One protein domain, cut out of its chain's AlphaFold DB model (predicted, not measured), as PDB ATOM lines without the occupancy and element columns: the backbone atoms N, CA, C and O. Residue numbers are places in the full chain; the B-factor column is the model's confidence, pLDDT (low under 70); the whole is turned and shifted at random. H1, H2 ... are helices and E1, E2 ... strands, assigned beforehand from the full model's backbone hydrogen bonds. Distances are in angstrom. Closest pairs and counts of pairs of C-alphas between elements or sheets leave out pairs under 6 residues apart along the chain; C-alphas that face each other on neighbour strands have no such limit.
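This is residues 4 to 28 and 37 to 168 of the 175 residues of an uncharacterized protein of Idiomarinaceae bacterium (UniProt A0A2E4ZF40). Two antiparallel sheets pack face to face as a sandwich, with H1 covering the outside of one and H2 and H3 covering the outside of the other. A long two-stranded ribbon, E3 and E4, sticks out from this body. The printed part has 157 residues, with three named helices and eleven named strands in the order E1 E2 E3 E4 E5 E6 H1 E7 E8 E9 E10 H2 H3 E11; its class is mixed, helices and strands. The sheets run E5 E6 E7 E8 E9, E10 E1 E2 E11, and E3 E4, all antiparallel. The whole is compact, with a radius of gyration of the C-alphas of 16.2 A, and elongated, spanning 59 by 38 by 29 A.

The largest sheet, strongly twisted, runs E5, residues 50 to 52, E6, 58 to 62, E7, 88 to 95, E8, 98 to 107, and E9, 114 to 120. E5 and E6 form a hairpin, with N 51 and O 59 2.8 A apart, within hydrogen-bond range; between E6 and E7, N 60 and O 90 are 3.0 A apart. E7, E8 and E9 form a meander of two hairpins, each strand the antiparallel neighbour of the one before, with N 91 to O 102 and N 103 to O 118 both 2.8 A. H1, residues 65 to 74, is on this sheet in two layers, helix on one face, at a height of 8.4 A over the sheet; it lies over E6, along the strands at 22 degrees on the local plane, the closest C-alphas being Ala 61 and Leu 68, 6.1 A. The second sheet runs E10, residues 126 to 130, E1, 4 to 7, E2, 12 to 16, and E11, 164 to 168. N 127 to O 6 is 2.9 A, N 5 to O 14 in the hairpin E1 and E2 2.8 A, and N 13 to O 167 2.8 A. The two sheets form a sandwich, face to face, their facing parts 10.1 A centre to centre. H2, residues 133 to 141, and H3, 146 to 154, lie on the same face of the second sheet, and touch at Ala 136 and Ala 149, whose C-alphas are 4.6 A apart, at a steep tilt of 46 degrees, opposite ways. E2 runs on into E3, residues 18 to 28, at 36 degrees; E3 pairs with E4, 37 to 46, N 23 to O 41 being 2.9 A. In H1, H2 and H3 every O i to N i+4 pair is within hydrogen-bond range.

E1 begins at C-alpha 4 (561.190, 265.118, 434.418), and E11 ends at C-alpha 168 (553.579, 266.444, 423.606). E3 is 31.0 A long, E8 28.7 A, E4 28.6 A, E7 22.5 A and H1 14.3 A.

The C-alphas farthest apart are those of Thr 28 and Asp 97, 59.0 A. Residues 29 to 36 are not printed, and C-alphas 28 and 37 are 8.1 A apart across the cut. Of the links printed whole, H1 to E7 is long. The mean pLDDT of the printed part is 85.3; residues 20 to 28, 37 to 46 and 122 are under 70.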
ATOM      1  N   CYS A   4     561.662 264.988 435.786       92.50
ATOM      2  CA  CYS A   4     561.190 265.118 434.418       92.50
ATOM      3  C   CYS A   4     561.833 264.036 433.561       92.50
ATOM      4  O   CYS A   4     563.036 263.804 433.681       92.50
ATOM      5  N   ILE A   5     561.055 263.435 432.666       94.94
ATOM      6  CA  ILE A   5     561.527 262.508 431.642       94.94
ATOM      7  C   ILE A   5     561.178 263.078 430.271       94.94
ATOM      8  O   ILE A   5     560.034 263.434 430.018       94.94
ATOM      9  N   VAL A   6     562.155 263.150 429.375       94.38
ATOM     10  CA  VAL A   6     561.932 263.420 427.953       94.38
ATOM     11  C   VAL A   6     562.012 262.100 427.204       94.38
ATOM     12  O   VAL A   6     563.037 261.423 427.279       94.38
ATOM     13  N   ASP A   7     560.943 261.751 426.500       93.94
ATOM     14  CA  ASP A   7     560.846 260.589 425.622       93.94
ATOM     15  C   ASP A   7     561.021 261.033 424.162       93.94
ATOM     16  O   ASP A   7     560.253 261.850 423.643       93.94
ATOM     17  N   PHE A   8     562.062 260.513 423.512       91.62
ATOM     18  CA  PHE A   8     562.399 260.844 422.130       91.62
ATOM     19  C   PHE A   8     561.523 260.110 421.118       91.62
ATOM     20  O   PHE A   8     561.222 260.686 420.070       91.62
ATOM     21  N   ASP A   9     561.087 258.890 421.440       90.25
ATOM     22  CA  ASP A   9     560.269 258.056 420.557       90.25
ATOM     23  C   ASP A   9     558.886 258.705 420.413       90.25
ATOM     24  O   ASP A   9     558.365 258.881 419.307       90.25
ATOM     25  N   THR A  10     558.314 259.152 421.536       91.56
ATOM     26  CA  THR A  10     557.007 259.815 421.541       91.56
ATOM     27  C   THR A  10     557.081 261.336 421.496       91.56
ATOM     28  O   THR A  10     556.032 261.959 421.392       91.56
ATOM     29  N   LYS A  11     558.255 261.979 421.512       92.75
ATOM     30  CA  LYS A  11     558.388 263.456 421.538       92.75
ATOM     31  C   LYS A  11     557.595 264.093 422.695       92.75
ATOM     32  O   LYS A  11     556.981 265.150 422.531       92.75
ATOM     33  N   THR A  12     557.562 263.426 423.846       93.06
ATOM     34  CA  THR A  12     556.739 263.809 425.006       93.06
ATOM     35  C   THR A  12     557.626 264.116 426.204       93.06
ATOM     36  O   THR A  12     558.619 263.435 426.458       93.06
ATOM     37  N   ILE A  13     557.268 265.156 426.948       93.94
ATOM     38  CA  ILE A  13     557.898 265.531 428.211       93.94
ATOM     39  C   ILE A  13     556.948 265.143 429.337       93.94
ATOM     40  O   ILE A  13     555.827 265.634 429.399       93.94
ATOM     41  N   TYR A  14     557.410 264.289 430.237       94.25
ATOM     42  CA  TYR A  14     556.686 263.851 431.418       94.25
ATOM     43  C   TYR A  14     557.244 264.544 432.646       94.25
ATOM     44  O   TYR A  14     558.447 264.481 432.891       94.25
ATOM     45  N   THR A  15     556.391 265.187 433.434       91.75
ATOM     46  CA  THR A  15     556.806 265.870 434.662       91.75
ATOM     47  C   THR A  15     555.861 265.554 435.799       91.75
ATOM     48  O   THR A  15     554.650 265.490 435.591       91.75
ATOM     49  N   ASP A  16     556.404 265.447 437.007       90.62
ATOM     50  CA  ASP A  16     555.582 265.545 438.208       90.62
ATOM     51  C   ASP A  16     555.105 266.998 438.434       90.62
ATOM     52  O   ASP A  16     555.686 267.941 437.890       90.62
ATOM     53  N   ASP A  17     554.073 267.200 439.250       83.94
ATOM     54  CA  ASP A  17     553.481 268.517 439.527       83.94
ATOM     55  C   ASP A  17     554.062 269.232 440.762       83.94
ATOM     56  O   ASP A  17     553.717 270.379 441.031       83.94
ATOM     57  N   LEU A  18     554.973 268.625 441.522       79.94
ATOM     58  CA  LEU A  18     555.363 269.123 442.841       79.94
ATOM     59  C   LEU A  18     556.438 270.207 442.791       79.94
ATOM     60  O   LEU A  18     557.572 269.973 442.381       79.94
ATOM     61  N   GLN A  19     556.151 271.390 443.323       77.81
ATOM     62  CA  GLN A  19     557.161 272.406 443.587       77.81
ATOM     63  C   GLN A  19     557.493 272.478 445.069       77.81
ATOM     64  O   GLN A  19     556.659 272.828 445.898       77.81
ATOM     65  N   THR A  20     558.760 272.254 445.392       67.50
ATOM     66  CA  THR A  20     559.308 272.573 446.712       67.50
ATOM     67  C   THR A  20     559.629 274.065 446.805       67.50
ATOM     68  O   THR A  20     560.377 274.585 445.970       67.50
ATOM     69  N   ARG A  21     559.104 274.746 447.825       68.62
ATOM     70  CA  ARG A  21     559.373 276.156 448.135       68.62
ATOM     71  C   ARG A  21     560.040 276.259 449.501       68.62
ATOM     72  O   ARG A  21     559.576 275.666 450.467       68.62
ATOM     73  N   TYR A  22     561.120 277.026 449.587       60.56
ATOM     74  CA  TYR A  22     561.719 277.380 450.871       60.56
ATOM     75  C   TYR A  22     561.055 278.658 451.378       60.56
ATOM     76  O   TYR A  22     561.165 279.704 450.738       60.56
ATOM     77  N   HIS A  23     560.374 278.576 452.518       54.41
ATOM     78  CA  HIS A  23     559.840 279.735 453.219       54.41
ATOM     79  C   HIS A  23     560.804 280.125 454.338       54.41
ATOM     80  O   HIS A  23     561.301 279.279 455.080       54.41
ATOM     81  N   LYS A  24     561.101 281.420 454.430       48.12
ATOM     82  CA  LYS A  24     561.947 281.978 455.482       48.12
ATOM     83  C   LYS A  24     561.062 282.799 456.404       48.12
ATOM     84  O   LYS A  24     560.700 283.917 456.043       48.12
ATOM     85  N   GLU A  25     560.741 282.268 457.576       43.84
ATOM     86  CA  GLU A  25     560.160 283.078 458.643       43.84
ATOM     87  C   GLU A  25     561.298 283.724 459.435       43.84
ATOM     88  O   GLU A  25     562.259 283.073 459.850       43.84
ATOM     89  N   VAL A  26     561.246 285.050 459.568       47.28
ATOM     90  CA  VAL A  26     562.185 285.810 460.397       47.28
ATOM     91  C   VAL A  26     561.415 286.290 461.613       47.28
ATOM     92  O   VAL A  26     560.790 287.348 461.585       47.28
ATOM     93  N   THR A  27     561.460 285.512 462.689       46.50
ATOM     94  CA  THR A  27     560.870 285.927 463.961       46.50
ATOM     95  C   THR A  27     561.861 286.841 464.670       46.50
ATOM     96  O   THR A  27     562.968 286.434 465.021       46.50
ATOM     97  N   THR A  28     561.483 288.105 464.855       47.25
ATOM     98  CA  THR A  28     562.308 289.082 465.578       47.25
ATOM     99  C   THR A  28     561.696 289.278 466.960       47.25
ATOM    100  O   THR A  28     560.691 289.966 467.093       47.25
ATOM    101  N   SER A  37     566.224 283.115 465.629       43.91
ATOM    102  CA  SER A  37     565.842 281.768 465.199       43.91
ATOM    103  C   SER A  37     565.597 281.807 463.692       43.91
ATOM    104  O   SER A  37     564.931 282.702 463.172       43.91
ATOM    105  N   ARG A  38     566.233 280.889 462.963       45.69
ATOM    106  CA  ARG A  38     566.012 280.704 461.528       45.69
ATOM    107  C   ARG A  38     565.201 279.435 461.360       45.69
ATOM    108  O   ARG A  38     565.791 278.366 461.243       45.69
ATOM    109  N   ASP A  39     563.887 279.574 461.325       42.66
ATOM    110  CA  ASP A  39     563.029 278.478 460.900       42.66
ATOM    111  C   ASP A  39     562.890 278.559 459.379       42.66
ATOM    112  O   ASP A  39     562.314 279.487 458.805       42.66
ATOM    113  N   VAL A  40     563.553 277.620 458.704       51.66
ATOM    114  CA  VAL A  40     563.414 277.422 457.263       51.66
ATOM    115  C   VAL A  40     562.320 276.381 457.080       51.66
ATOM    116  O   VAL A  40     562.552 275.190 457.272       51.66
ATOM    117  N   GLY A  41     561.120 276.842 456.742       53.09
ATOM    118  CA  GLY A  41     559.992 275.974 456.430       53.09
ATOM    119  C   GLY A  41     560.098 275.431 455.006       53.09
ATOM    120  O   GLY A  41     560.482 276.151 454.079       53.09
ATOM    121  N   LEU A  42     559.732 274.164 454.821       52.16
ATOM    122  CA  LEU A  42     559.595 273.545 453.507       52.16
ATOM    123  C   LEU A  42     558.113 273.512 453.125       52.16
ATOM    124  O   LEU A  42     557.315 272.856 453.786       52.16
ATOM    125  N   GLY A  43     557.749 274.234 452.070       60.81
ATOM    126  CA  GLY A  43     556.411 274.217 451.488       60.81
ATOM    127  C   GLY A  43     556.367 273.386 450.211       60.81
ATOM    128  O   GLY A  43     557.359 273.290 449.483       60.81
ATOM    129  N   PHE A  44     555.196 272.832 449.911       68.75
ATOM    130  CA  PHE A  44     554.921 272.101 448.679       68.75
ATOM    131  C   PHE A  44     553.697 272.699 447.993       68.75
ATOM    132  O   PHE A  44     552.685 272.950 448.643       68.75
ATOM    133  N   ALA A  45     553.789 272.946 446.689       64.88
ATOM    134  CA  ALA A  45     552.671 273.444 445.897       64.88
ATOM    135  C   ALA A  45     552.682 272.805 444.503       64.88
ATOM    136  O   ALA A  45     553.766 272.686 443.925       64.88
ATOM    137  N   PRO A  46     551.518 272.446 443.936       67.62
ATOM    138  CA  PRO A  46     551.429 272.065 442.535       67.62
ATOM    139  C   PRO A  46     551.919 273.206 441.632       67.62
ATOM    140  O   PRO A  46     551.616 274.378 441.870       67.62
ATOM    141  N   THR A  47     552.689 272.893 440.594       74.25
ATOM    142  CA  THR A  47     553.128 273.862 439.591       74.25
ATOM    143  C   THR A  47     553.322 273.194 438.239       74.25
ATOM    144  O   THR A  47     553.839 272.082 438.145       74.25
ATOM    145  N   GLU A  48     552.973 273.911 437.176       76.56
ATOM    146  CA  GLU A  48     553.388 273.535 435.834       76.56
ATOM    147  C   GLU A  48     554.896 273.775 435.684       76.56
ATOM    148  O   GLU A  48     555.405 274.863 435.978       76.56
ATOM    149  N   LYS A  49     555.623 272.756 435.224       80.38
ATOM    150  CA  LYS A  49     557.096 272.769 435.134       80.38
ATOM    151  C   LYS A  49     557.621 272.998 433.721       80.38
ATOM    152  O   LYS A  49     558.831 272.976 433.495       80.38
ATOM    153  N   ILE A  50     556.705 273.231 432.789       86.75
ATOM    154  CA  ILE A  50     556.971 273.467 431.380       86.75
ATOM    155  C   ILE A  50     556.720 274.945 431.078       86.75
ATOM    156  O   ILE A  50     555.837 275.582 431.654       86.75
ATOM    157  N   ARG A  51     557.546 275.519 430.206       89.94
ATOM    158  CA  ARG A  51     557.389 276.868 429.657       89.94
ATOM    159  C   ARG A  51     557.546 276.817 428.150       89.94
ATOM    160  O   ARG A  51     558.321 276.017 427.636       89.94
ATOM    161  N   MET A  52     556.867 277.711 427.448       89.31
ATOM    162  CA  MET A  52     557.108 277.947 426.028       89.31
ATOM    163  C   MET A  52     557.917 279.229 425.853       89.31
ATOM    164  O   MET A  52     557.680 280.224 426.542       89.31
ATOM    165  N   THR A  53     558.890 279.207 424.951       89.12
ATOM    166  CA  THR A  53     559.647 280.397 424.550       89.12
ATOM    167  C   THR A  53     558.915 281.135 423.434       89.12
ATOM    168  O   THR A  53     558.085 280.563 422.727       89.12
ATOM    169  N   ALA A  54     559.271 282.401 423.206       84.50
ATOM    170  CA  ALA A  54     558.676 283.209 422.137       84.50
ATOM    171  C   ALA A  54     558.892 282.620 420.727       84.50
ATOM    172  O   ALA A  54     558.083 282.845 419.836       84.50
ATOM    173  N   ASN A  55     559.964 281.847 420.518       83.00
ATOM    174  CA  ASN A  55     560.238 281.147 419.260       83.00
ATOM    175  C   ASN A  55     559.656 279.718 419.209       83.00
ATOM    176  O   ASN A  55     560.073 278.925 418.367       83.00
ATOM    177  N   GLY A  56     558.738 279.375 420.119       84.19
ATOM    178  CA  GLY A  56     557.992 278.116 420.095       84.19
ATOM    179  C   GLY A  56     558.779 276.882 420.541       84.19
ATOM    180  O   GLY A  56     558.394 275.766 420.210       84.19
ATOM    181  N   CYS A  57     559.882 277.050 421.276       89.06
ATOM    182  CA  CYS A  57     560.551 275.927 421.933       89.06
ATOM    183  C   CYS A  57     559.862 275.612 423.262       89.06
ATOM    184  O   CYS A  57     559.444 276.514 423.993       89.06
ATOM    185  N   THR A  58     559.805 274.330 423.611       92.62
ATOM    186  CA  THR A  58     559.330 273.881 424.918       92.62
ATOM    187  C   THR A  58     560.519 273.747 425.857       92.62
ATOM    188  O   THR A  58     561.506 273.090 425.536       92.62
ATOM    189  N   VAL A  59     560.442 274.366 427.027       92.12
ATOM    190  CA  VAL A  59     561.517 274.389 428.013       92.12
ATOM    191  C   VAL A  59     561.029 273.763 429.303       92.12
ATOM    192  O   VAL A  59     559.966 274.109 429.813       92.12
ATOM    193  N   VAL A  60     561.833 272.862 429.849       92.12
ATOM    194  CA  VAL A  60     561.596 272.228 431.146       92.12
ATOM    195  C   VAL A  60     562.858 272.327 431.987       92.12
ATOM    196  O   VAL A  60     563.968 272.332 431.449       92.12
ATOM    197  N   ALA A  61     562.712 272.432 433.306       89.12
ATOM    198  CA  ALA A  61     563.860 272.498 434.198       89.12
ATOM    199  C   ALA A  61     563.706 271.664 435.465       89.12
ATOM    200  O   ALA A  61     562.626 271.519 436.040       89.12
ATOM    201  N   ALA A  62     564.857 271.219 435.954       88.50
ATOM    202  CA  ALA A  62     565.039 270.743 437.309       88.50
ATOM    203  C   ALA A  62     565.978 271.698 438.051       88.50
ATOM    204  O   ALA A  62     567.117 271.903 437.636       88.50
ATOM    205  N   GLY A  63     565.491 272.293 439.140       86.44
ATOM    206  CA  GLY A  63     566.244 273.254 439.944       86.44
ATOM    207  C   GLY A  63     565.432 274.509 440.242       86.44
ATOM    208  O   GLY A  63     564.285 274.428 440.687       86.44
ATOM    209  N   CYS A  64     566.041 275.676 440.039       84.12
ATOM    210  CA  CYS A  64     565.435 276.957 440.384       84.12
ATOM    211  C   CYS A  64     564.356 277.377 439.367       84.12
ATOM    212  O   CYS A  64     564.654 277.637 438.202       84.12
ATOM    213  N   ALA A  65     563.103 277.491 439.820       82.88
ATOM    214  CA  ALA A  65     561.974 277.848 438.956       82.88
ATOM    215  C   ALA A  65     562.077 279.270 438.379       82.88
ATOM    216  O   ALA A  65     561.758 279.480 437.216       82.88
ATOM    217  N   THR A  66     562.604 280.232 439.142       86.81
ATOM    218  CA  THR A  66     562.797 281.599 438.630       86.81
ATOM    219  C   THR A  66     563.819 281.634 437.497       86.81
ATOM    220  O   THR A  66     563.636 282.368 436.530       86.81
ATOM    221  N   THR A  67     564.860 280.794 437.560       89.12
ATOM    222  CA  THR A  67     565.816 280.640 436.457       89.12
ATOM    223  C   THR A  67     565.142 280.069 435.212       89.12
ATOM    224  O   THR A  67     565.427 280.553 434.123       89.12
ATOM    225  N   LEU A  68     564.231 279.099 435.351       89.81
ATOM    226  CA  LEU A  68     563.432 278.599 434.226       89.81
ATOM    227  C   LEU A  68     562.593 279.721 433.593       89.81
ATOM    228  O   LEU A  68     562.624 279.885 432.377       89.81
ATOM    229  N   ASP A  69     561.899 280.524 434.402       90.12
ATOM    230  CA  ASP A  69     561.055 281.619 433.905       90.12
ATOM    231  C   ASP A  69     561.869 282.723 433.210       90.12
ATOM    232  O   ASP A  69     561.440 283.300 432.208       90.12
ATOM    233  N   GLU A  70     563.043 283.069 433.742       92.06
ATOM    234  CA  GLU A  70     563.976 284.005 433.101       92.06
ATOM    235  C   GLU A  70     564.543 283.438 431.799       92.06
ATOM    236  O   GLU A  70     564.621 284.151 430.797       92.06
ATOM    237  N   PHE A  71     564.909 282.155 431.800       93.25
ATOM    238  CA  PHE A  71     565.454 281.478 430.632       93.25
ATOM    239  C   PHE A  71     564.425 281.422 429.505       93.25
ATOM    240  O   PHE A  71     564.729 281.826 428.387       93.25
ATOM    241  N   ALA A  72     563.194 280.998 429.800       92.44
ATOM    242  CA  ALA A  72     562.133 280.882 428.806       92.44
ATOM    243  C   ALA A  72     561.777 282.234 428.160       92.44
ATOM    244  O   ALA A  72     561.571 282.303 426.950       92.44
ATOM    245  N   ARG A  73     561.766 283.322 428.945       92.69
ATOM    246  CA  ARG A  73     561.511 284.684 428.438       92.69
ATOM    247  C   ARG A  73     562.643 285.231 427.570       92.69
ATOM    248  O   ARG A  73     562.388 286.024 426.670       92.69
ATOM    249  N   GLY A  74     563.886 284.871 427.879       90.25
ATOM    250  CA  GLY A  74     565.061 285.390 427.181       90.25
ATOM    251  C   GLY A  74     565.479 284.572 425.959       90.25
ATOM    252  O   GLY A  74     566.105 285.118 425.051       90.25
ATOM    253  N   TYR A  75     565.162 283.279 425.917       91.12
ATOM    254  CA  TYR A  75     565.618 282.375 424.866       91.12
ATOM    255  C   TYR A  75     565.013 282.711 423.487       91.12
ATOM    256  O   TYR A  75     563.814 282.986 423.401       91.12
ATOM    257  N   PRO A  76     565.797 282.646 422.389       88.31
ATOM    258  CA  PRO A  76     567.228 282.308 422.321       88.31
ATOM    259  C   PRO A  76     568.169 283.513 422.501       88.31
ATOM    260  O   PRO A  76     569.380 283.340 422.614       88.31
ATOM    261  N   ASN A  77     567.630 284.732 422.535       90.62
ATOM    262  CA  ASN A  77     568.399 285.974 422.401       90.62
ATOM    263  C   ASN A  77     569.231 286.328 423.642       90.62
ATOM    264  O   ASN A  77     570.273 286.973 423.537       90.62
ATOM    265  N   LYS A  78     568.763 285.948 424.833       91.44
ATOM    266  CA  LYS A  78     569.388 286.297 426.108       91.44
ATOM    267  C   LYS A  78     569.266 285.154 427.108       91.44
ATOM    268  O   LYS A  78     568.274 285.032 427.819       91.44
ATOM    269  N   ILE A  79     570.322 284.357 427.207       90.94
ATOM    270  CA  ILE A  79     570.440 283.322 428.236       90.94
ATOM    271  C   ILE A  79     570.792 283.981 429.582       90.94
ATOM    272  O   ILE A  79     571.770 284.737 429.642       90.94
ATOM    273  N   PRO A  80     570.031 283.741 430.671       91.19
ATOM    274  CA  PRO A  80     570.372 284.267 431.990       91.19
ATOM    275  C   PRO A  80     571.711 283.701 432.474       91.19
ATOM    276  O   PRO A  80     572.166 282.643 432.034       91.19
ATOM    277  N   LYS A  81     572.361 284.392 433.414       91.06
ATOM    278  CA  LYS A  81     573.591 283.876 434.034       91.06
ATOM    279  C   LYS A  81     573.293 282.564 434.763       91.06
ATOM    280  O   LYS A  81     572.243 282.430 435.385       91.06
ATOM    281  N   ALA A  82     574.238 281.628 434.720       90.75
ATOM    282  CA  ALA A  82     574.081 280.355 435.410       90.75
ATOM    283  C   ALA A  82     573.899 280.572 436.928       90.75
ATOM    284  O   ALA A  82     574.694 281.299 437.544       90.75
ATOM    285  N   PRO A  83     572.865 279.969 437.543       88.75
ATOM    286  CA  PRO A  83     572.587 280.137 438.963       88.75
ATOM    287  C   PRO A  83     573.687 279.508 439.829       88.75
ATOM    288  O   PRO A  83     574.520 278.734 439.361       88.75
ATOM    289  N   LYS A  84     573.706 279.856 441.122       85.81
ATOM    290  CA  LYS A  84     574.596 279.243 442.134       85.81
ATOM    291  C   LYS A  84     574.109 277.877 442.629       85.81
ATOM    292  O   LYS A  84     574.772 277.261 443.451       85.81
ATOM    293  N   SER A  85     572.953 277.433 442.159       83.81
ATOM    294  CA  SER A  85     572.353 276.142 442.474       83.81
ATOM    295  C   SER A  85     572.394 275.237 441.256       83.81
ATOM    296  O   SER A  85     572.166 275.719 440.147       83.81
ATOM    297  N   ASN A  86     572.565 273.933 441.472       84.62
ATOM    298  CA  ASN A  86     572.447 272.932 440.415       84.62
ATOM    299  C   ASN A  86     571.074 273.044 439.741       84.62
ATOM    300  O   ASN A  86     570.035 272.814 440.356       84.62
ATOM    301  N   THR A  87     571.091 273.467 438.484       89.69
ATOM    302  CA  THR A  87     569.923 273.689 437.646       89.69
ATOM    303  C   THR A  87     570.219 273.092 436.286       89.69
ATOM    304  O   THR A  87     571.236 273.409 435.671       89.69
ATOM    305  N   THR A  88     569.323 272.230 435.829       92.69
ATOM    306  CA  THR A  88     569.350 271.683 434.477       92.69
ATOM    307  C   THR A  88     568.127 272.187 433.744       92.69
ATOM    308  O   THR A  88     567.016 272.067 434.257       92.69
ATOM    309  N   ILE A  89     568.331 272.750 432.562       93.50
ATOM    310  CA  ILE A  89     567.275 273.207 431.664       93.50
ATOM    311  C   ILE A  89     567.390 272.398 430.379       93.50
ATOM    312  O   ILE A  89     568.484 272.249 429.838       93.50
ATOM    313  N   LEU A  90     566.274 271.873 429.891       94.31
ATOM    314  CA  LEU A  90     566.185 271.232 428.588       94.31
ATOM    315  C   LEU A  90     565.338 272.109 427.680       94.31
ATOM    316  O   LEU A  90     564.204 272.443 428.017       94.31
ATOM    317  N   VAL A  91     565.892 272.457 426.526       94.19
ATOM    318  CA  VAL A  91     565.171 273.096 425.429       94.19
ATOM    319  C   VAL A  91     564.832 272.013 424.418       94.19
ATOM    320  O   VAL A  91     565.725 271.435 423.801       94.19
ATOM    321  N   CYS A  92     563.547 271.728 424.276       93.00
ATOM    322  CA  CYS A  92     562.999 270.716 423.391       93.00
ATOM    323  C   CYS A  92     562.337 271.397 422.194       93.00
ATOM    324  O   CYS A  92     561.565 272.348 422.349       93.00
ATOM    325  N   GLN A  93     562.635 270.910 420.995       91.56
ATOM    326  CA  GLN A  93     562.114 271.470 419.759       91.56
ATOM    327  C   GLN A  93     561.818 270.360 418.758       91.56
ATOM    328  O   GLN A  93     562.642 269.470 418.543       91.56
ATOM    329  N   VAL A  94     560.663 270.451 418.104       88.56
ATOM    330  CA  VAL A  94     560.361 269.668 416.906       88.56
ATOM    331  C   VAL A  94     560.547 270.568 415.689       88.56
ATOM    332  O   VAL A  94     560.019 271.678 415.650       88.56
ATOM    333  N   VAL A  95     561.339 270.106 414.721       84.06
ATOM    334  CA  VAL A  95     561.560 270.781 413.437       84.06
ATOM    335  C   VAL A  95     561.335 269.755 412.333       84.06
ATOM    336  O   VAL A  95     562.190 268.898 412.095       84.06
ATOM    337  N   GLY A  96     560.174 269.825 411.677       83.38
ATOM    338  CA  GLY A  96     559.729 268.753 410.787       83.38
ATOM    339  C   GLY A  96     559.640 267.433 411.559       83.38
ATOM    340  O   GLY A  96     559.078 267.383 412.651       83.38
ATOM    341  N   ASP A  97     560.273 266.377 411.050       82.12
ATOM    342  CA  ASP A  97     560.266 265.071 411.723       82.12
ATOM    343  C   ASP A  97     561.300 264.940 412.847       82.12
ATOM    344  O   ASP A  97     561.212 264.017 413.663       82.12
ATOM    345  N   THR A  98     562.245 265.877 412.946       85.56
ATOM    346  CA  THR A  98     563.353 265.798 413.904       85.56
ATOM    347  C   THR A  98     562.950 266.357 415.264       85.56
ATOM    348  O   THR A  98     562.510 267.501 415.368       85.56
ATOM    349  N   PHE A  99     563.167 265.572 416.322       89.88
ATOM    350  CA  PHE A  99     563.081 266.038 417.703       89.88
ATOM    351  C   PHE A  99     564.482 266.315 418.251       89.88
ATOM    352  O   PHE A  99     565.330 265.425 418.305       89.88
ATOM    353  N   ARG A 100     564.735 267.569 418.626       90.19
ATOM    354  CA  ARG A 100     566.019 268.043 419.140       90.19
ATOM    355  C   ARG A 100     565.867 268.470 420.590       90.19
ATOM    356  O   ARG A 100     564.970 269.242 420.921       90.19
ATOM    357  N   VAL A 101     566.805 268.034 421.426       93.50
ATOM    358  CA  VAL A 101     566.889 268.446 422.828       93.50
ATOM    359  C   VAL A 101     568.267 269.042 423.097       93.50
ATOM    360  O   VAL A 101     569.290 268.441 422.771       93.50
ATOM    361  N   ILE A 102     568.300 270.236 423.680       94.31
ATOM    362  CA  ILE A 102     569.523 270.929 424.096       94.31
ATOM    363  C   ILE A 102     569.500 271.046 425.619       94.31
ATOM    364  O   ILE A 102     568.563 271.608 426.182       94.31
ATOM    365  N   SER A 103     570.519 270.514 426.286       94.12
ATOM    366  CA  SER A 103     570.700 270.622 427.731       94.12
ATOM    367  C   SER A 103     571.553 271.830 428.081       94.12
ATOM    368  O   SER A 103     572.567 272.082 427.438       94.12
ATOM    369  N   TYR A 104     571.155 272.536 429.133       94.50
ATOM    370  CA  TYR A 104     571.920 273.575 429.802       94.50
ATOM    371  C   TYR A 104     572.064 273.173 431.265       94.50
ATOM    372  O   TYR A 104     571.089 273.182 432.019       94.50
ATOM    373  N   GLN A 105     573.277 272.829 431.681       92.75
ATOM    374  CA  GLN A 105     573.583 272.433 433.052       92.75
ATOM    375  C   GLN A 105     574.407 273.515 433.732       92.75
ATOM    376  O   GLN A 105     575.465 273.918 433.247       92.75
ATOM    377  N   SER A 106     573.923 274.024 434.860       91.88
ATOM    378  CA  SER A 106     574.679 275.006 435.627       91.88
ATOM    379  C   SER A 106     575.851 274.314 436.321       91.88
ATOM    380  O   SER A 106     575.650 273.426 437.150       91.88
ATOM    381  N   ARG A 107     577.070 274.772 436.055       87.31
ATOM    382  CA  ARG A 107     578.256 274.383 436.821       87.31
ATOM    383  C   ARG A 107     578.625 275.496 437.774       87.31
ATOM    384  O   ARG A 107     578.881 276.626 437.351       87.31
ATOM    385  N   VAL A 108     578.674 275.152 439.055       82.12
ATOM    386  CA  VAL A 108     579.175 276.038 440.102       82.12
ATOM    387  C   VAL A 108     580.694 275.915 440.123       82.12
ATOM    388  O   VAL A 108     581.240 274.895 440.537       82.12
ATOM    389  N   GLY A 109     581.377 276.928 439.597       75.31
ATOM    390  CA  GLY A 109     582.835 277.017 439.633       75.31
ATOM    391  C   GLY A 109     583.316 277.843 440.823       75.31
ATOM    392  O   GLY A 109     582.572 278.655 441.367       75.31
ATOM    393  N   VAL A 110     584.594 277.689 441.184       74.31
ATOM    394  CA  VAL A 110     585.228 278.424 442.300       74.31
ATOM    395  C   VAL A 110     585.155 279.946 442.102       74.31
ATOM    396  O   VAL A 110     584.939 280.686 443.056       74.31
ATOM    397  N   PHE A 111     585.289 280.417 440.857       74.31
ATOM    398  CA  PHE A 111     585.337 281.851 440.536       74.31
ATOM    399  C   PHE A 111     584.099 282.369 439.804       74.31
ATOM    400  O   PHE A 111     583.712 283.526 439.979       74.31
ATOM    401  N   ARG A 112     583.487 281.544 438.948       79.88
ATOM    402  CA  ARG A 112     582.305 281.902 438.158       79.88
ATOM    403  C   ARG A 112     581.468 280.671 437.857       79.88
ATOM    404  O   ARG A 112     582.007 279.594 437.614       79.88
ATOM    405  N   ASN A 113     580.158 280.878 437.794       87.38
ATOM    406  CA  ASN A 113     579.225 279.876 437.303       87.38
ATOM    407  C   ASN A 113     579.085 280.002 435.791       87.38
ATOM    408  O   ASN A 113     579.136 281.110 435.246       87.38
ATOM    409  N   ARG A 114     578.862 278.877 435.122       91.19
ATOM    410  CA  ARG A 114     578.633 278.830 433.676       91.19
ATOM    411  C   ARG A 114     577.590 277.780 433.326       91.19
ATOM    412  O   ARG A 114     577.337 276.873 434.117       91.19
ATOM    413  N   TRP A 115     577.017 277.915 432.139       93.00
ATOM    414  CA  TRP A 115     576.244 276.848 431.521       93.00
ATOM    415  C   TRP A 115     577.199 275.922 430.774       93.00
ATOM    416  O   TRP A 115     578.008 276.391 429.976       93.00
ATOM    417  N   GLU A 116     577.107 274.628 431.040       92.75
ATOM    418  CA  GLU A 116     577.558 273.599 430.107       92.75
ATOM    419  C   GLU A 116     576.390 273.249 429.195       92.75
ATOM    420  O   GLU A 116     575.257 273.120 429.663       92.75
ATOM    421  N   ILE A 117     576.659 273.212 427.891       93.56
ATOM    422  CA  ILE A 117     575.637 273.104 426.856       93.56
ATOM    423  C   ILE A 117     575.919 271.853 426.044       93.56
ATOM    424  O   ILE A 117     576.973 271.765 425.421       93.56
ATOM    425  N   ASP A 118     574.944 270.955 425.996       90.88
ATOM    426  CA  ASP A 118     575.032 269.715 425.237       90.88
ATOM    427  C   ASP A 118     573.822 269.567 424.320       90.88
ATOM    428  O   ASP A 118     572.682 269.794 424.722       90.88
ATOM    429  N   VAL A 119     574.051 269.143 423.077       86.25
ATOM    430  CA  VAL A 119     572.967 268.693 422.197       86.25
ATOM    431  C   VAL A 119     572.798 267.203 422.423       86.25
ATOM    432  O   VAL A 119     573.720 266.430 422.165       86.25
ATOM    433  N   ILE A 120     571.636 266.791 422.920       84.12
ATOM    434  CA  ILE A 120     571.438 265.391 423.260       84.12
ATOM    435  C   ILE A 120     570.970 264.631 422.025       84.12
ATOM    436  O   ILE A 120     569.979 264.985 421.386       84.12
ATOM    437  N   SER A 121     571.727 263.586 421.696       70.38
ATOM    438  CA  SER A 121     571.458 262.715 420.559       70.38
ATOM    439  C   SER A 121     570.217 261.839 420.798       70.38
ATOM    440  O   SER A 121     570.097 261.262 421.884       70.38
ATOM    441  N   PRO A 122     569.362 261.648 419.774       67.31
ATOM    442  CA  PRO A 122     568.207 260.748 419.824       67.31
ATOM    443  C   PRO A 122     568.581 259.260 419.924       67.31
ATOM    444  O   PRO A 122     567.701 258.419 420.050       67.31
ATOM    445  N   LEU A 123     569.875 258.903 419.915       71.31
ATOM    446  CA  LEU A 123     570.316 257.537 420.238       71.31
ATOM    447  C   LEU A 123     569.906 257.108 421.659       71.31
ATOM    448  O   LEU A 123     569.866 255.917 421.959       71.31
ATOM    449  N   LYS A 124     569.611 258.066 422.546       70.19
ATOM    450  CA  LYS A 124     568.981 257.798 423.840       70.19
ATOM    451  C   LYS A 124     567.462 257.860 423.679       70.19
ATOM    452  O   LYS A 124     566.943 258.906 423.310       70.19
ATOM    453  N   ARG A 125     566.756 256.780 424.035       84.44
ATOM    454  CA  ARG A 125     565.276 256.753 424.051       84.44
ATOM    455  C   ARG A 125     564.683 257.745 425.049       84.44
ATOM    456  O   ARG A 125     563.684 258.393 424.765       84.44
ATOM    457  N   HIS A 126     565.327 257.877 426.208       91.62
ATOM    458  CA  HIS A 126     564.843 258.704 427.306       91.62
ATOM    459  C   HIS A 126     565.965 259.516 427.948       91.62
ATOM    460  O   HIS A 126     567.124 259.089 427.992       91.62
ATOM    461  N   ILE A 127     565.596 260.657 428.523       92.62
ATOM    462  CA  ILE A 127     566.439 261.437 429.432       92.62
ATOM    463  C   ILE A 127     565.631 261.759 430.670       92.62
ATOM    464  O   ILE A 127     564.574 262.366 430.553       92.62
ATOM    465  N   ALA A 128     566.158 261.423 431.843       93.38
ATOM    466  CA  ALA A 128     565.602 261.852 433.117       93.38
ATOM    467  C   ALA A 128     566.459 262.982 433.711       93.38
ATOM    468  O   ALA A 128     567.687 262.900 433.683       93.38
ATOM    469  N   ILE A 129     565.827 264.025 434.256       92.81
ATOM    470  CA  ILE A 129     566.505 265.103 434.993       92.81
ATOM    471  C   ILE A 129     565.819 265.401 436.326       92.81
ATOM    472  O   ILE A 129     564.602 265.266 436.464       92.81
ATOM    473  N   GLY A 130     566.626 265.849 437.291       91.19
ATOM    474  CA  GLY A 130     566.183 266.330 438.595       91.19
ATOM    475  C   GLY A 130     566.287 265.321 439.739       91.19
ATOM    476  O   GLY A 130     567.044 264.361 439.632       91.19
ATOM    477  N   SER A 131     565.631 265.580 440.872       90.25
ATOM    478  CA  SER A 131     565.957 264.917 442.151       90.25
ATOM    479  C   SER A 131     565.659 263.418 442.154       90.25
ATOM    480  O   SER A 131     566.476 262.646 442.639       90.25
ATOM    481  N   GLY A 132     564.550 262.994 441.546       92.62
ATOM    482  CA  GLY A 132     564.179 261.584 441.401       92.62
ATOM    483  C   GLY A 132     564.652 260.943 440.094       92.62
ATOM    484  O   GLY A 132     564.220 259.841 439.758       92.62
ATOM    485  N   SER A 133     565.515 261.618 439.327       94.00
ATOM    486  CA  SER A 133     565.892 261.165 437.982       94.00
ATOM    487  C   SER A 133     566.654 259.847 437.954       94.00
ATOM    488  O   SER A 133     566.442 259.065 437.034       94.00
ATOM    489  N   GLU A 134     567.491 259.565 438.952       94.88
ATOM    490  CA  GLU A 134     568.234 258.302 439.028       94.88
ATOM    491  C   GLU A 134     567.292 257.114 439.269       94.88
ATOM    492  O   GLU A 134     567.404 256.088 438.597       94.88
ATOM    493  N   TYR A 135     566.296 257.278 440.147       96.06
ATOM    494  CA  TYR A 135     565.262 256.265 440.383       96.06
ATOM    495  C   TYR A 135     564.396 256.042 439.140       96.06
ATOM    496  O   TYR A 135     564.148 254.901 438.747       96.06
ATOM    497  N   ALA A 136     563.984 257.130 438.485       96.12
ATOM    498  CA  ALA A 136     563.232 257.065 437.239       96.12
ATOM    499  C   ALA A 136     564.044 256.384 436.124       96.12
ATOM    500  O   ALA A 136     563.521 255.528 435.415       96.12
ATOM    501  N   ALA A 137     565.334 256.705 435.994       94.94
ATOM    502  CA  ALA A 137     566.224 256.080 435.021       94.94
ATOM    503  C   ALA A 137     566.376 254.571 435.266       94.94
ATOM    504  O   ALA A 137     566.336 253.798 434.311       94.94
ATOM    505  N   GLY A 138     566.487 254.143 436.528       95.69
ATOM    506  CA  GLY A 138     566.492 252.725 436.891       95.69
ATOM    507  C   GLY A 138     565.197 252.009 436.494       95.69
ATOM    508  O   GLY A 138     565.244 250.939 435.891       95.69
ATOM    509  N   ALA A 139     564.039 252.622 436.757       96.62
ATOM    510  CA  ALA A 139     562.743 252.071 436.360       96.62
ATOM    511  C   ALA A 139     562.585 251.981 434.830       96.62
ATOM    512  O   ALA A 139     562.138 250.955 434.316       96.62
ATOM    513  N   LEU A 140     563.007 253.013 434.092       96.06
ATOM    514  CA  LEU A 140     563.039 253.004 432.625       96.06
ATOM    515  C   LEU A 140     563.942 251.888 432.086       96.06
ATOM    516  O   LEU A 140     563.563 251.185 431.152       96.06
ATOM    517  N   ALA A 141     565.124 251.698 432.679       94.06
ATOM    518  CA  ALA A 141     566.046 250.630 432.295       94.06
ATOM    519  C   ALA A 141     565.457 249.229 432.545       94.06
ATOM    520  O   ALA A 141     565.771 248.296 431.809       94.06
ATOM    521  N   ALA A 142     564.566 249.094 433.531       95.31
ATOM    522  CA  ALA A 142     563.804 247.875 433.800       95.31
ATOM    523  C   ALA A 142     562.563 247.698 432.895       95.31
ATOM    524  O   ALA A 142     561.846 246.709 433.036       95.31
ATOM    525  N   GLY A 143     562.299 248.628 431.968       94.50
ATOM    526  CA  GLY A 143     561.195 248.547 431.007       94.50
ATOM    527  C   GLY A 143     559.898 249.235 431.440       94.50
ATOM    528  O   GLY A 143     558.865 249.022 430.808       94.50
ATOM    529  N   ALA A 144     559.919 250.057 432.494       95.81
ATOM    530  CA  ALA A 144     558.759 250.870 432.853       95.81
ATOM    531  C   ALA A 144     558.471 251.941 431.785       95.81
ATOM    532  O   ALA A 144     559.385 252.455 431.139       95.81
ATOM    533  N   THR A 145     557.199 252.328 431.645       96.31
ATOM    534  CA  THR A 145     556.834 253.533 430.882       96.31
ATOM    535  C   THR A 145     557.325 254.791 431.612       96.31
ATOM    536  O   THR A 145     557.528 254.737 432.833       96.31
ATOM    537  N   PRO A 146     557.496 255.935 430.925       96.56
ATOM    538  CA  PRO A 146     557.885 257.190 431.569       96.56
ATOM    539  C   PRO A 146     557.002 257.582 432.763       96.56
ATOM    540  O   PRO A 146     557.515 257.982 433.806       96.56
ATOM    541  N   GLU A 147     555.687 257.405 432.663       95.94
ATOM    542  CA  GLU A 147     554.747 257.712 433.743       95.94
ATOM    543  C   GLU A 147     554.998 256.819 434.962       95.94
ATOM    544  O   GLU A 147     555.175 257.308 436.079       95.94
ATOM    545  N   ASN A 148     555.103 255.507 434.739       97.19
ATOM    546  CA  ASN A 148     555.377 254.545 435.803       97.19
ATOM    547  C   ASN A 148     556.769 254.736 436.416       97.19
ATOM    548  O   ASN A 148     556.949 254.487 437.607       97.19
ATOM    549  N   ALA A 149     557.743 255.210 435.640       97.44
ATOM    550  CA  ALA A 149     559.071 255.535 436.138       97.44
ATOM    551  C   ALA A 149     559.055 256.734 437.102       97.44
ATOM    552  O   ALA A 149     559.709 256.679 438.143       97.44
ATOM    553  N   ILE A 150     558.275 257.785 436.817       95.50
ATOM    554  CA  ILE A 150     558.099 258.915 437.749       95.50
ATOM    555  C   ILE A 150     557.321 258.474 438.996       95.50
ATOM    556  O   ILE A 150     557.706 258.828 440.109       95.50
ATOM    557  N   ILE A 151     556.286 257.638 438.844       95.81
ATOM    558  CA  ILE A 151     555.544 257.061 439.981       95.81
ATOM    559  C   ILE A 151     556.445 256.165 440.846       95.81
ATOM    560  O   ILE A 151     556.293 256.113 442.064       95.81
ATOM    561  N   ALA A 152     557.391 255.439 440.251       96.00
ATOM    562  CA  ALA A 152     558.380 254.682 441.009       96.00
ATOM    563  C   ALA A 152     559.343 255.619 441.753       96.00
ATOM    564  O   ALA A 152     559.614 255.404 442.934       96.00
ATOM    565  N   ALA A 153     559.811 256.683 441.093       96.12
ATOM    566  CA  ALA A 153     560.686 257.680 441.699       96.12
ATOM    567  C   ALA A 153     560.024 258.412 442.876       96.12
ATOM    568  O   ALA A 153     560.682 258.625 443.890       96.12
ATOM    569  N   SER A 154     558.728 258.733 442.802       94.69
ATOM    570  CA  SER A 154     557.997 259.416 443.885       94.69
ATOM    571  C   SER A 154     557.897 258.604 445.179       94.69
ATOM    572  O   SER A 154     557.719 259.168 446.255       94.69
ATOM    573  N   LYS A 155     558.056 257.277 445.105       94.69
ATOM    574  CA  LYS A 155     558.114 256.407 446.291       94.69
ATOM    575  C   LYS A 155     559.450 256.497 447.031       94.69
ATOM    576  O   LYS A 155     559.527 256.055 448.173       94.69
ATOM    577  N   LEU A 156     560.492 257.015 446.378       93.62
ATOM    578  CA  LEU A 156     561.869 257.044 446.883       93.62
ATOM    579  C   LEU A 156     562.410 258.473 447.054       93.62
ATOM    580  O   LEU A 156     563.278 258.696 447.893       93.62
ATOM    581  N   ASP A 157     561.900 259.444 446.292       91.19
ATOM    582  CA  ASP A 157     562.282 260.855 446.361       91.19
ATOM    583  C   ASP A 157     561.149 261.724 446.923       91.19
ATOM    584  O   ASP A 157     560.116 261.923 446.284       91.19
ATOM    585  N   HIS A 158     561.388 262.335 448.086       86.81
ATOM    586  CA  HIS A 158     560.423 263.199 448.780       86.81
ATOM    587  C   HIS A 158     560.081 264.486 448.008       86.81
ATOM    588  O   HIS A 158     559.139 265.193 448.370       86.81
ATOM    589  N   TYR A 159     560.857 264.831 446.977       87.19
ATOM    590  CA  TYR A 159     560.621 266.015 446.152       87.19
ATOM    591  C   TYR A 159     559.963 265.709 444.803       87.19
ATOM    592  O   TYR A 159     559.830 266.626 443.987       87.19
ATOM    593  N   THR A 160     559.540 264.461 444.586       89.00
ATOM    594  CA  THR A 160     558.846 264.001 443.382       89.00
ATOM    595  C   THR A 160     557.432 263.548 443.735       89.00
ATOM    596  O   THR A 160     557.240 262.743 444.641       89.00
ATOM    597  N   SER A 161     556.429 264.042 443.009       90.00
ATOM    598  CA  SER A 161     555.032 263.608 443.151       90.00
ATOM    599  C   SER A 161     554.695 262.428 442.235       90.00
ATOM    600  O   SER A 161     555.319 262.225 441.196       90.00
ATOM    601  N   ALA A 162     553.697 261.633 442.633       91.12
ATOM    602  CA  ALA A 162     553.128 260.568 441.806       91.12
ATOM    603  C   ALA A 162     552.128 261.089 440.756       91.12
ATOM    604  O   ALA A 162     551.708 260.325 439.890       91.12
ATOM    605  N   ASN A 163     551.743 262.366 440.819       90.25
ATOM    606  CA  ASN A 163     550.896 262.991 439.810       90.25
ATOM    607  C   ASN A 163     551.755 263.368 438.606       90.25
ATOM    608  O   ASN A 163     552.545 264.312 438.673       90.25
ATOM    609  N   VAL A 164     551.600 262.623 437.516       91.62
ATOM    610  CA  VAL A 164     552.397 262.795 436.302       91.62
ATOM    611  C   VAL A 164     551.557 263.426 435.202       91.62
ATOM    612  O   VAL A 164     550.471 262.945 434.889       91.62
ATOM    613  N   THR A 165     552.112 264.451 434.563       90.94
ATOM    614  CA  THR A 165     551.545 265.070 433.364       90.94
ATOM    615  C   THR A 165     552.484 264.845 432.187       90.94
ATOM    616  O   THR A 165     553.685 265.090 432.298       90.94
ATOM    617  N   GLY A 166     551.936 264.392 431.058       90.88
ATOM    618  CA  GLY A 166     552.644 264.289 429.783       90.88
ATOM    619  C   GLY A 166     552.304 265.462 428.866       90.88
ATOM    620  O   GLY A 166     551.134 265.780 428.666       90.88
ATOM    621  N   TYR A 167     553.322 266.092 428.289       91.06
ATOM    622  CA  TYR A 167     553.195 267.190 427.336       91.06
ATOM    623  C   TYR A 167     553.869 266.824 426.017       91.06
ATOM    624  O   TYR A 167     555.088 266.641 425.951       91.06
ATOM    625  N   LYS A 168     553.077 266.724 424.950       91.94
ATOM    626  CA  LYS A 168     553.579 266.444 423.606       91.94
ATOM    627  C   LYS A 168     554.224 267.701 423.027       91.94
ATOM    628  O   LYS A 168     553.559 268.723 422.874       91.94
TER     629      LYS A 168